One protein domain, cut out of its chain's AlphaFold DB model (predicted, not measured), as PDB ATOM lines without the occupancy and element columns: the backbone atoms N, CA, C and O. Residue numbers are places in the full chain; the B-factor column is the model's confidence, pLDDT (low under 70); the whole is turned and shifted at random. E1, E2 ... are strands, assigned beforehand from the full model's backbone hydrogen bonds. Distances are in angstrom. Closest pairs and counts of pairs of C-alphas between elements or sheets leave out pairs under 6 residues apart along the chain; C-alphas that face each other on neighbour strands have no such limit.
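This is residues 25 to 105 of the 759 residues of the protein "TLDc domain-containing protein" of Aphanomyces astaci (UniProt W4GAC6). With little regular structure, this compact, rounded domain has two long parallel strands, E4 and E5, side by side and sharply bent into a V; E3 and E1 pair with the two ends of E4, and E2 with E1. The 81 printed residues hold five strands, E1 to E5, 32 residues, in a branched, mixed, twisted sheet: all strand, no named helix. The radius of gyration of the C-alphas is 11.7 A; the spans are 30 by 26 by 24 A.

E1, residues 32 to 35, and E2, residues 47 to 50, form an antiparallel hairpin; N 33 and O 49 are 2.8 A apart. E3, residues 64 to 66, and E4, residues 70 to 80, form another; N 65 and O 72 are 2.9 A apart. E1 is parallel to E4, with N 80 and O 32 3.0 A apart. E5, residues 90 to 99, is parallel to E4 on the other side from E1 and E3; N 94 and O 73 are 2.8 A apart.

E1 begins at C-alpha 32 (-15.051, 18.100, -43.130). E4, 17.7 A long, bends by 120 degrees at residue 76; E5, 17.0 A, bends by 116 degrees at residue 96 and ends at C-alpha 99 (-17.085, 12.004, -34.504).

The printed part has no cut. The links E1 to E2 and E2 to E3 are long. Low-confidence residues include 57 to 63.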
ATOM      1  N   THR A  25     -21.229   6.993 -48.188       66.12
ATOM      2  CA  THR A  25     -22.487   7.624 -47.734       66.12
ATOM      3  C   THR A  25     -22.510   7.977 -46.244       66.12
ATOM      4  O   THR A  25     -23.276   8.841 -45.833       66.12
ATOM      5  N   HIS A  26     -21.641   7.355 -45.445       70.62
ATOM      6  CA  HIS A  26     -21.442   7.656 -44.028       70.62
ATOM      7  C   HIS A  26     -20.476   8.829 -43.765       70.62
ATOM      8  O   HIS A  26     -20.379   9.273 -42.627       70.62
ATOM      9  N   TYR A  27     -19.788   9.353 -44.786       70.62
ATOM     10  CA  TYR A  27     -18.964  10.571 -44.718       70.62
ATOM     11  C   TYR A  27     -19.733  11.827 -45.167       70.62
ATOM     12  O   TYR A  27     -19.452  12.921 -44.686       70.62
ATOM     13  N   ALA A  28     -20.770  11.661 -45.994       66.50
ATOM     14  CA  ALA A  28     -21.633  12.738 -46.485       66.50
ATOM     15  C   ALA A  28     -22.285  13.673 -45.428       66.50
ATOM     16  O   ALA A  28     -22.491  14.838 -45.764       66.50
ATOM     17  N   PRO A  29     -22.631  13.258 -44.183       70.94
ATOM     18  CA  PRO A  29     -23.207  14.184 -43.198       70.94
ATOM     19  C   PRO A  29     -22.176  15.103 -42.514       70.94
ATOM     20  O   PRO A  29     -22.568  15.973 -41.737       70.94
ATOM     21  N   TYR A  30     -20.875  14.934 -42.771       72.50
ATOM     22  CA  TYR A  30     -19.814  15.720 -42.137       72.50
ATOM     23  C   TYR A  30     -19.331  16.848 -43.052       72.50
ATOM     24  O   TYR A  30     -19.050  16.637 -44.229       72.50
ATOM     25  N   LYS A  31     -19.190  18.061 -42.498       72.38
ATOM     26  CA  LYS A  31     -18.703  19.239 -43.244       72.38
ATOM     27  C   LYS A  31     -17.259  19.058 -43.711       72.38
ATOM     28  O   LYS A  31     -16.911  19.493 -44.807       72.38
ATOM     29  N   ALA A  32     -16.445  18.418 -42.874       77.31
ATOM     30  CA  ALA A  32     -15.051  18.100 -43.130       77.31
ATOM     31  C   ALA A  32     -14.714  16.675 -42.658       77.31
ATOM     32  O   ALA A  32     -15.260  16.184 -41.668       77.31
ATOM     33  N   VAL A  33     -13.785  16.010 -43.343       82.00
ATOM     34  CA  VAL A  33     -13.327  14.652 -43.020       82.00
ATOM     35  C   VAL A  33     -11.805  14.581 -43.142       82.00
ATOM     36  O   VAL A  33     -11.242  15.050 -44.131       82.00
ATOM     37  N   VAL A  34     -11.126  13.997 -42.149       80.62
ATOM     38  CA  VAL A  34      -9.673  13.741 -42.216       80.62
ATOM     39  C   VAL A  34      -9.421  12.423 -42.943       80.62
ATOM     40  O   VAL A  34      -9.942  11.384 -42.532       80.62
ATOM     41  N   THR A  35      -8.612  12.455 -44.005       80.12
ATOM     42  CA  THR A  35      -8.308  11.273 -44.826       80.12
ATOM     43  C   THR A  35      -6.885  11.270 -45.388       80.12
ATOM     44  O   THR A  35      -6.241  12.310 -45.536       80.12
ATOM     45  N   VAL A  36      -6.399  10.070 -45.716       74.94
ATOM     46  CA  VAL A  36      -5.189   9.839 -46.521       74.94
ATOM     47  C   VAL A  36      -5.490   9.360 -47.947       74.94
ATOM     48  O   VAL A  36      -4.635   9.475 -48.820       74.94
ATOM     49  N   SER A  37      -6.685   8.825 -48.220       72.25
ATOM     50  CA  SER A  37      -6.995   8.107 -49.467       72.25
ATOM     51  C   SER A  37      -7.370   9.007 -50.657       72.25
ATOM     52  O   SER A  37      -7.597   8.506 -51.763       72.25
ATOM     53  N   LYS A  38      -7.432  10.334 -50.451       74.19
ATOM     54  CA  LYS A  38      -7.858  11.333 -51.456       74.19
ATOM     55  C   LYS A  38      -6.940  12.548 -51.609       74.19
ATOM     56  O   LYS A  38      -7.325  13.521 -52.253       74.19
ATOM     57  N   CYS A  39      -5.729  12.508 -51.063       75.00
ATOM     58  CA  CYS A  39      -4.810  13.639 -51.166       75.00
ATOM     59  C   CYS A  39      -4.203  13.712 -52.577       75.00
ATOM     60  O   CYS A  39      -3.485  12.819 -53.017       75.00
ATOM     61  N   THR A  40      -4.540  14.778 -53.305       70.88
ATOM     62  CA  THR A  40      -4.174  14.991 -54.719       70.88
ATOM     63  C   THR A  40      -2.794  15.623 -54.894       70.88
ATOM     64  O   THR A  40      -2.191  15.543 -55.964       70.88
ATOM     65  N   SER A  41      -2.283  16.263 -53.843       71.25
ATOM     66  CA  SER A  41      -0.996  16.954 -53.836       71.25
ATOM     67  C   SER A  41       0.134  15.952 -53.571       71.25
ATOM     68  O   SER A  41       0.088  15.212 -52.592       71.25
ATOM     69  N   LYS A  42       1.150  15.931 -54.440       51.16
ATOM     70  CA  LYS A  42       2.080  14.794 -54.603       51.16
ATOM     71  C   LYS A  42       2.922  14.425 -53.370       51.16
ATOM     72  O   LYS A  42       3.372  13.287 -53.273       51.16
ATOM     73  N   ASP A  43       3.086  15.359 -52.436       62.59
ATOM     74  CA  ASP A  43       3.921  15.231 -51.235       62.59
ATOM     75  C   ASP A  43       3.101  15.314 -49.925       62.59
ATOM     76  O   ASP A  43       3.653  15.361 -48.826       62.59
ATOM     77  N   VAL A  44       1.764  15.340 -50.020       65.88
ATOM     78  CA  VAL A  44       0.852  15.517 -48.879       65.88
ATOM     79  C   VAL A  44       0.381  14.160 -48.358       65.88
ATOM     80  O   VAL A  44      -0.497  13.519 -48.930       65.88
ATOM     81  N   ALA A  45       0.955  13.729 -47.232       65.56
ATOM     82  CA  ALA A  45       0.687  12.422 -46.626       65.56
ATOM     83  C   ALA A  45      -0.729  12.254 -46.031       65.56
ATOM     84  O   ALA A  45      -1.128  11.128 -45.739       65.56
ATOM     85  N   PHE A  46      -1.451  13.355 -45.791       80.50
ATOM     86  CA  PHE A  46      -2.815  13.384 -45.248       80.50
ATOM     87  C   PHE A  46      -3.467  14.752 -45.498       80.50
ATOM     88  O   PHE A  46      -2.769  15.755 -45.642       80.50
ATOM     89  N   CYS A  47      -4.793  14.817 -45.556       76.69
ATOM     90  CA  CYS A  47      -5.513  16.025 -45.946       76.69
ATOM     91  C   CYS A  47      -6.925  16.071 -45.344       76.69
ATOM     92  O   CYS A  47      -7.429  15.088 -44.795       76.69
ATOM     93  N   ILE A  48      -7.562  17.239 -45.454       81.19
ATOM     94  CA  ILE A  48      -8.985  17.418 -45.160       81.19
ATOM     95  C   ILE A  48      -9.749  17.451 -46.486       81.19
ATOM     96  O   ILE A  48      -9.342  18.136 -47.431       81.19
ATOM     97  N   VAL A  49     -10.862  16.730 -46.543       80.75
ATOM     98  CA  VAL A  49     -11.846  16.794 -47.631       80.75
ATOM     99  C   VAL A  49     -13.188  17.304 -47.107       80.75
ATOM    100  O   VAL A  49     -13.465  17.199 -45.912       80.75
ATOM    101  N   ASP A  50     -14.016  17.858 -47.987       76.12
ATOM    102  CA  ASP A  50     -15.398  18.236 -47.676       76.12
ATOM    103  C   ASP A  50     -16.360  17.026 -47.665       76.12
ATOM    104  O   ASP A  50     -15.980  15.890 -47.969       76.12
ATOM    105  N   GLY A  51     -17.639  17.269 -47.354       66.56
ATOM    106  CA  GLY A  51     -18.708  16.261 -47.426       66.56
ATOM    107  C   GLY A  51     -19.008  15.715 -48.837       66.56
ATOM    108  O   GLY A  51     -19.796  14.781 -48.974       66.56
ATOM    109  N   GLN A  52     -18.381  16.255 -49.892       71.62
ATOM    110  CA  GLN A  52     -18.386  15.690 -51.250       71.62
ATOM    111  C   GLN A  52     -17.105  14.888 -51.557       71.62
ATOM    112  O   GLN A  52     -16.955  14.364 -52.660       71.62
ATOM    113  N   TYR A  53     -16.220  14.715 -50.567       76.19
ATOM    114  CA  TYR A  53     -14.924  14.032 -50.657       76.19
ATOM    115  C   TYR A  53     -13.883  14.749 -51.538       76.19
ATOM    116  O   TYR A  53     -12.913  14.139 -51.995       76.19
ATOM    117  N   LYS A  54     -14.048  16.061 -51.750       79.00
ATOM    118  CA  LYS A  54     -13.106  16.915 -52.482       79.00
ATOM    119  C   LYS A  54     -12.104  17.553 -51.518       79.00
ATOM    120  O   LYS A  54     -12.485  18.065 -50.469       79.00
ATOM    121  N   GLN A  55     -10.815  17.537 -51.869       81.31
ATOM    122  CA  GLN A  55      -9.750  18.119 -51.039       81.31
ATOM    123  C   GLN A  55      -9.958  19.627 -50.841       81.31
ATOM    124  O   GLN A  55     -10.059  20.382 -51.811       81.31
ATOM    125  N   LEU A  56      -9.976  20.057 -49.578       75.31
ATOM    126  CA  LEU A  56     -10.059  21.467 -49.206       75.31
ATOM    127  C   LEU A  56      -8.677  22.141 -49.305       75.31
ATOM    128  O   LEU A  56      -7.661  21.517 -48.977       75.31
ATOM    129  N   PRO A  57      -8.605  23.418 -49.731       68.69
ATOM    130  CA  PRO A  57      -7.362  24.177 -49.706       68.69
ATOM    131  C   PRO A  57      -6.960  24.468 -48.254       68.69
ATOM    132  O   PRO A  57      -7.684  25.138 -47.518       68.69
ATOM    133  N   LEU A  58      -5.792  23.974 -47.843       63.84
ATOM    134  CA  LEU A  58      -5.229  24.246 -46.521       63.84
ATOM    135  C   LEU A  58      -4.735  25.700 -46.472       63.84
ATOM    136  O   LEU A  58      -3.795  26.063 -47.180       63.84
ATOM    137  N   ALA A  59      -5.379  26.536 -45.656       49.00
ATOM    138  CA  ALA A  59      -4.966  27.921 -45.451       49.00
ATOM    139  C   ALA A  59      -3.628  27.987 -44.689       49.00
ATOM    140  O   ALA A  59      -3.396  27.223 -43.754       49.00
ATOM    141  N   ALA A  60      -2.746  28.906 -45.087       42.31
ATOM    142  CA  ALA A  60      -1.364  28.976 -44.606       42.31
ATOM    143  C   ALA A  60      -1.212  29.690 -43.242       42.31
ATOM    144  O   ALA A  60      -0.524  30.702 -43.134       42.31
ATOM    145  N   THR A  61      -1.851  29.150 -42.202       40.47
ATOM    146  CA  THR A  61      -1.620  29.465 -40.777       40.47
ATOM    147  C   THR A  61      -1.722  28.179 -39.941       40.47
ATOM    148  O   THR A  61      -2.393  27.235 -40.362       40.47
ATOM    149  N   ASP A  62      -1.045  28.123 -38.784       50.06
ATOM    150  CA  ASP A  62      -0.647  26.919 -38.004       50.06
ATOM    151  C   ASP A  62      -1.777  26.025 -37.425       50.06
ATOM    152  O   ASP A  62      -1.836  25.731 -36.231       50.06
ATOM    153  N   THR A  63      -2.697  25.575 -38.271       64.75
ATOM    154  CA  THR A  63      -4.011  25.027 -37.890       64.75
ATOM    155  C   THR A  63      -4.178  23.536 -38.207       64.75
ATOM    156  O   THR A  63      -5.022  22.858 -37.617       64.75
ATOM    157  N   PHE A  64      -3.343  22.984 -39.093       75.56
ATOM    158  CA  PHE A  64      -3.349  21.575 -39.501       75.56
ATOM    159  C   PHE A  64      -1.922  21.114 -39.820       75.56
ATOM    160  O   PHE A  64      -1.246  21.724 -40.646       75.56
ATOM    161  N   SER A  65      -1.435  20.050 -39.173       74.62
ATOM    162  CA  SER A  65      -0.076  19.537 -39.412       74.62
ATOM    163  C   SER A  65       0.091  18.043 -39.116       74.62
ATOM    164  O   SER A  65      -0.594  17.470 -38.268       74.62
ATOM    165  N   PHE A  66       1.046  17.419 -39.810       80.06
ATOM    166  CA  PHE A  66       1.535  16.068 -39.538       80.06
ATOM    167  C   PHE A  66       3.039  16.017 -39.793       80.06
ATOM    168  O   PHE A  66       3.495  16.305 -40.896       80.06
ATOM    169  N   ASN A  67       3.817  15.630 -38.783       77.69
ATOM    170  CA  ASN A  67       5.283  15.563 -38.862       77.69
ATOM    171  C   ASN A  67       5.812  14.146 -39.180       77.69
ATOM    172  O   ASN A  67       6.943  13.810 -38.833       77.69
ATOM    173  N   GLY A  68       4.979  13.288 -39.774       75.44
ATOM    174  CA  GLY A  68       5.290  11.882 -40.052       75.44
ATOM    175  C   GLY A  68       4.889  10.898 -38.945       75.44
ATOM    176  O   GLY A  68       4.780   9.705 -39.229       75.44
ATOM    177  N   GLN A  69       4.622  11.364 -37.715       84.50
ATOM    178  CA  GLN A  69       4.105  10.525 -36.615       84.50
ATOM    179  C   GLN A  69       3.004  11.188 -35.775       84.50
ATOM    180  O   GLN A  69       2.107  10.492 -35.307       84.50
ATOM    181  N   ASN A  70       3.021  12.508 -35.604       86.38
ATOM    182  CA  ASN A  70       2.084  13.224 -34.742       86.38
ATOM    183  C   ASN A  70       1.160  14.083 -35.612       86.38
ATOM    184  O   ASN A  70       1.644  14.949 -36.342       86.38
ATOM    185  N   VAL A  71      -0.149  13.845 -35.537       86.44
ATOM    186  CA  VAL A  71      -1.187  14.673 -36.174       86.44
ATOM    187  C   VAL A  71      -1.623  15.771 -35.205       86.44
ATOM    188  O   VAL A  71      -1.852  15.493 -34.029       86.44
ATOM    189  N   ARG A  72      -1.778  17.005 -35.692       85.31
ATOM    190  CA  ARG A  72      -2.358  18.116 -34.926       85.31
ATOM    191  C   ARG A  72      -3.371  18.900 -35.745       85.31
ATOM    192  O   ARG A  72      -3.078  19.299 -36.871       85.31
ATOM    193  N   VAL A  73      -4.525  19.159 -35.137       81.25
ATOM    194  CA  VAL A  73      -5.581  20.036 -35.660       81.25
ATOM    195  C   VAL A  73      -5.931  21.063 -34.585       81.25
ATOM    196  O   VAL A  73      -6.155  20.695 -33.429       81.25
ATOM    197  N   GLY A  74      -5.961  22.345 -34.943       67.69
ATOM    198  CA  GLY A  74      -6.261  23.448 -34.033       67.69
ATOM    199  C   GLY A  74      -6.990  24.580 -34.750       67.69
ATOM    200  O   GLY A  74      -6.456  25.081 -35.733       67.69
ATOM    201  N   GLN A  75      -8.169  24.949 -34.230       65.81
ATOM    202  CA  GLN A  75      -9.241  25.842 -34.747       65.81
ATOM    203  C   GLN A  75     -10.565  25.045 -34.805       65.81
ATOM    204  O   GLN A  75     -10.495  23.816 -34.833       65.81
ATOM    205  N   PRO A  76     -11.747  25.705 -34.847       66.75
ATOM    206  CA  PRO A  76     -13.071  25.093 -35.034       66.75
ATOM    207  C   PRO A  76     -13.153  24.040 -36.153       66.75
ATOM    208  O   PRO A  76     -13.496  24.344 -37.295       66.75
ATOM    209  N   PHE A  77     -12.871  22.784 -35.810       73.19
ATOM    210  CA  PHE A  77     -12.932  21.642 -36.723       73.19
ATOM    211  C   PHE A  77     -14.200  20.828 -36.450       73.19
ATOM    212  O   PHE A  77     -14.306  20.191 -35.404       73.19
ATOM    213  N   ASP A  78     -15.164  20.873 -37.373       72.62
ATOM    214  CA  ASP A  78     -16.464  20.196 -37.264       72.62
ATOM    215  C   ASP A  78     -16.561  19.064 -38.305       72.62
ATOM    216  O   ASP A  78     -16.741  19.333 -39.498       72.62
ATOM    217  N   GLY A  79     -16.358  17.806 -37.894       75.38
ATOM    218  CA  GLY A  79     -16.072  16.735 -38.859       75.38
ATOM    219  C   GLY A  79     -15.883  15.310 -38.327       75.38
ATOM    220  O   GLY A  79     -16.136  15.016 -37.162       75.38
ATOM    221  N   LEU A  80     -15.429  14.407 -39.203       81.94
ATOM    222  CA  LEU A  80     -15.170  12.993 -38.889       81.94
ATOM    223  C   LEU A  80     -13.674  12.654 -38.963       81.94
ATOM    224  O   LEU A  80     -12.988  12.970 -39.942       81.94
ATOM    225  N   VAL A  81     -13.184  11.933 -37.954       82.88
ATOM    226  CA  VAL A  81     -11.821  11.378 -37.898       82.88
ATOM    227  C   VAL A  81     -11.769  10.034 -38.651       82.88
ATOM    228  O   VAL A  81     -11.541   8.984 -38.066       82.88
ATOM    229  N   ALA A  82     -12.047  10.052 -39.960       66.50
ATOM    230  CA  ALA A  82     -12.322   8.834 -40.733       66.50
ATOM    231  C   ALA A  82     -11.098   7.942 -40.987       66.50
ATOM    232  O   ALA A  82     -11.160   6.735 -40.779       66.50
ATOM    233  N   GLU A  83     -10.002   8.520 -41.485       77.00
ATOM    234  CA  GLU A  83      -8.831   7.764 -41.945       77.00
ATOM    235  C   GLU A  83      -7.546   8.486 -41.510       77.00
ATOM    236  O   GLU A  83      -6.867   9.142 -42.309       77.00
ATOM    237  N   LEU A  84      -7.203   8.388 -40.220       85.56
ATOM    238  CA  LEU A  84      -5.906   8.865 -39.723       85.56
ATOM    239  C   LEU A  84      -4.751   8.111 -40.413       85.56
ATOM    240  O   LEU A  84      -4.888   6.920 -40.704       85.56
ATOM    241  N   PRO A  85      -3.576   8.738 -40.620       83.94
ATOM    242  CA  PRO A  85      -2.454   8.077 -41.279       83.94
ATOM    243  C   PRO A  85      -2.032   6.777 -40.588       83.94
ATOM    244  O   PRO A  85      -1.846   6.732 -39.375       83.94
ATOM    245  N   ALA A  86      -1.760   5.725 -41.366       83.00
ATOM    246  CA  ALA A  86      -1.249   4.450 -40.844       83.00
ATOM    247  C   ALA A  86       0.161   4.555 -40.210       83.00
ATOM    248  O   ALA A  86       0.655   3.605 -39.597       83.00
ATOM    249  N   ALA A  87       0.829   5.705 -40.363       83.44
ATOM    250  CA  ALA A  87       2.074   6.060 -39.684       83.44
ATOM    251  C   ALA A  87       1.868   6.872 -38.387       83.44
ATOM    252  O   ALA A  87       2.831   7.046 -37.643       83.44
ATOM    253  N   ALA A  88       0.649   7.345 -38.099       88.88
ATOM    254  CA  ALA A  88       0.369   8.157 -36.920       88.88
ATOM    255  C   ALA A  88       0.519   7.351 -35.617       88.88
ATOM    256  O   ALA A  88       0.010   6.237 -35.483       88.88
ATOM    257  N   VAL A  89       1.216   7.954 -34.656       94.06
ATOM    258  CA  VAL A  89       1.477   7.452 -33.301       94.06
ATOM    259  C   VAL A  89       0.715   8.289 -32.268       94.06
ATOM    260  O   VAL A  89       0.218   7.729 -31.287       94.06
ATOM    261  N   SER A  90       0.539   9.593 -32.516       93.44
ATOM    262  CA  SER A  90      -0.396  10.449 -31.777       93.44
ATOM    263  C   SER A  90      -1.281  11.292 -32.699       93.44
ATOM    264  O   SER A  90      -0.896  11.617 -33.826       93.44
ATOM    265  N   ALA A  91      -2.457  11.675 -32.202       90.31
ATOM    266  CA  ALA A  91      -3.314  12.684 -32.815       90.31
ATOM    267  C   ALA A  91      -3.922  13.603 -31.741       90.31
ATOM    268  O   ALA A  91      -4.613  13.121 -30.843       90.31
ATOM    269  N   ASP A  92      -3.666  14.911 -31.846       88.31
ATOM    270  CA  ASP A  92      -4.170  15.941 -30.930       88.31
ATOM    271  C   ASP A  92      -5.145  16.890 -31.658       88.31
ATOM    272  O   ASP A  92      -4.791  17.509 -32.664       88.31
ATOM    273  N   PHE A  93      -6.359  17.046 -31.127       85.69
ATOM    274  CA  PHE A  93      -7.417  17.896 -31.680       85.69
ATOM    275  C   PHE A  93      -7.811  18.991 -30.683       85.69
ATOM    276  O   PHE A  93      -8.268  18.690 -29.577       85.69
ATOM    277  N   THR A  94      -7.686  20.259 -31.076       81.25
ATOM    278  CA  THR A  94      -7.977  21.416 -30.212       81.25
ATOM    279  C   THR A  94      -9.051  22.311 -30.829       81.25
ATOM    280  O   THR A  94      -8.884  22.742 -31.968       81.25
ATOM    281  N   TYR A  95     -10.115  22.629 -30.084       74.38
ATOM    282  CA  TYR A  95     -11.308  23.339 -30.580       74.38
ATOM    283  C   TYR A  95     -12.107  22.553 -31.651       74.38
ATOM    284  O   TYR A  95     -12.502  23.105 -32.670       74.38
ATOM    285  N   ALA A  96     -12.354  21.255 -31.446       68.81
ATOM    286  CA  ALA A  96     -12.930  20.335 -32.438       68.81
ATOM    287  C   ALA A  96     -14.264  19.664 -32.014       68.81
ATOM    288  O   ALA A  96     -14.342  18.974 -30.996       68.81
ATOM    289  N   SER A  97     -15.309  19.799 -32.833       74.88
ATOM    290  CA  SER A  97     -16.586  19.065 -32.755       74.88
ATOM    291  C   SER A  97     -16.506  17.858 -33.690       74.88
ATOM    292  O   SER A  97     -16.563  18.004 -34.905       74.88
ATOM    293  N   VAL A  98     -16.276  16.659 -33.157       76.88
ATOM    294  CA  VAL A  98     -15.838  15.523 -33.982       76.88
ATOM    295  C   VAL A  98     -16.485  14.204 -33.623       76.88
ATOM    296  O   VAL A  98     -16.565  13.843 -32.453       76.88
ATOM    297  N   ASP A  99     -16.866  13.443 -34.643       84.00
ATOM    298  CA  ASP A  99     -17.085  12.004 -34.504       84.00
ATOM    299  C   ASP A  99     -15.759  11.256 -34.720       84.00
ATOM    300  O   ASP A  99     -14.944  11.629 -35.570       84.00
ATOM    301  N   VAL A 100     -15.520  10.224 -33.910       85.81
ATOM    302  CA  VAL A 100     -14.266   9.454 -33.918       85.81
ATOM    303  C   VAL A 100     -14.286   8.305 -34.935       85.81
ATOM    304  O   VAL A 100     -13.224   7.920 -35.412       85.81
ATOM    305  N   GLY A 101     -15.458   7.771 -35.299       84.38
ATOM    306  CA  GLY A 101     -15.576   6.698 -36.293       84.38
ATOM    307  C   GLY A 101     -14.793   5.405 -35.991       84.38
ATOM    308  O   GLY A 101     -14.479   5.065 -34.846       84.38
ATOM    309  N   ASP A 102     -14.506   4.635 -37.043       86.50
ATOM    310  CA  ASP A 102     -13.816   3.344 -36.951       86.50
ATOM    311  C   ASP A 102     -12.304   3.492 -37.184       86.50
ATOM    312  O   ASP A 102     -11.819   3.424 -38.312       86.50
ATOM    313  N   LEU A 103     -11.551   3.650 -36.096       88.00
ATOM    314  CA  LEU A 103     -10.088   3.736 -36.104       88.00
ATOM    315  C   LEU A 103      -9.408   2.372 -35.890       88.00
ATOM    316  O   LEU A 103      -8.204   2.317 -35.632       88.00
ATOM    317  N   SER A 104     -10.137   1.253 -35.991       86.75
ATOM    318  CA  SER A 104      -9.597  -0.082 -35.675       86.75
ATOM    319  C   SER A 104      -8.404  -0.498 -36.552       86.75
ATOM    320  O   SER A 104      -7.558  -1.279 -36.109       86.75
ATOM    321  N   ALA A 105      -8.282   0.075 -37.754       84.50
ATOM    322  CA  ALA A 105      -7.175  -0.151 -38.682       84.50
ATOM    323  C   ALA A 105      -5.848   0.539 -38.283       84.50
ATOM    324  O   ALA A 105      -4.784   0.152 -38.774       84.50
TER     325      ALA A 105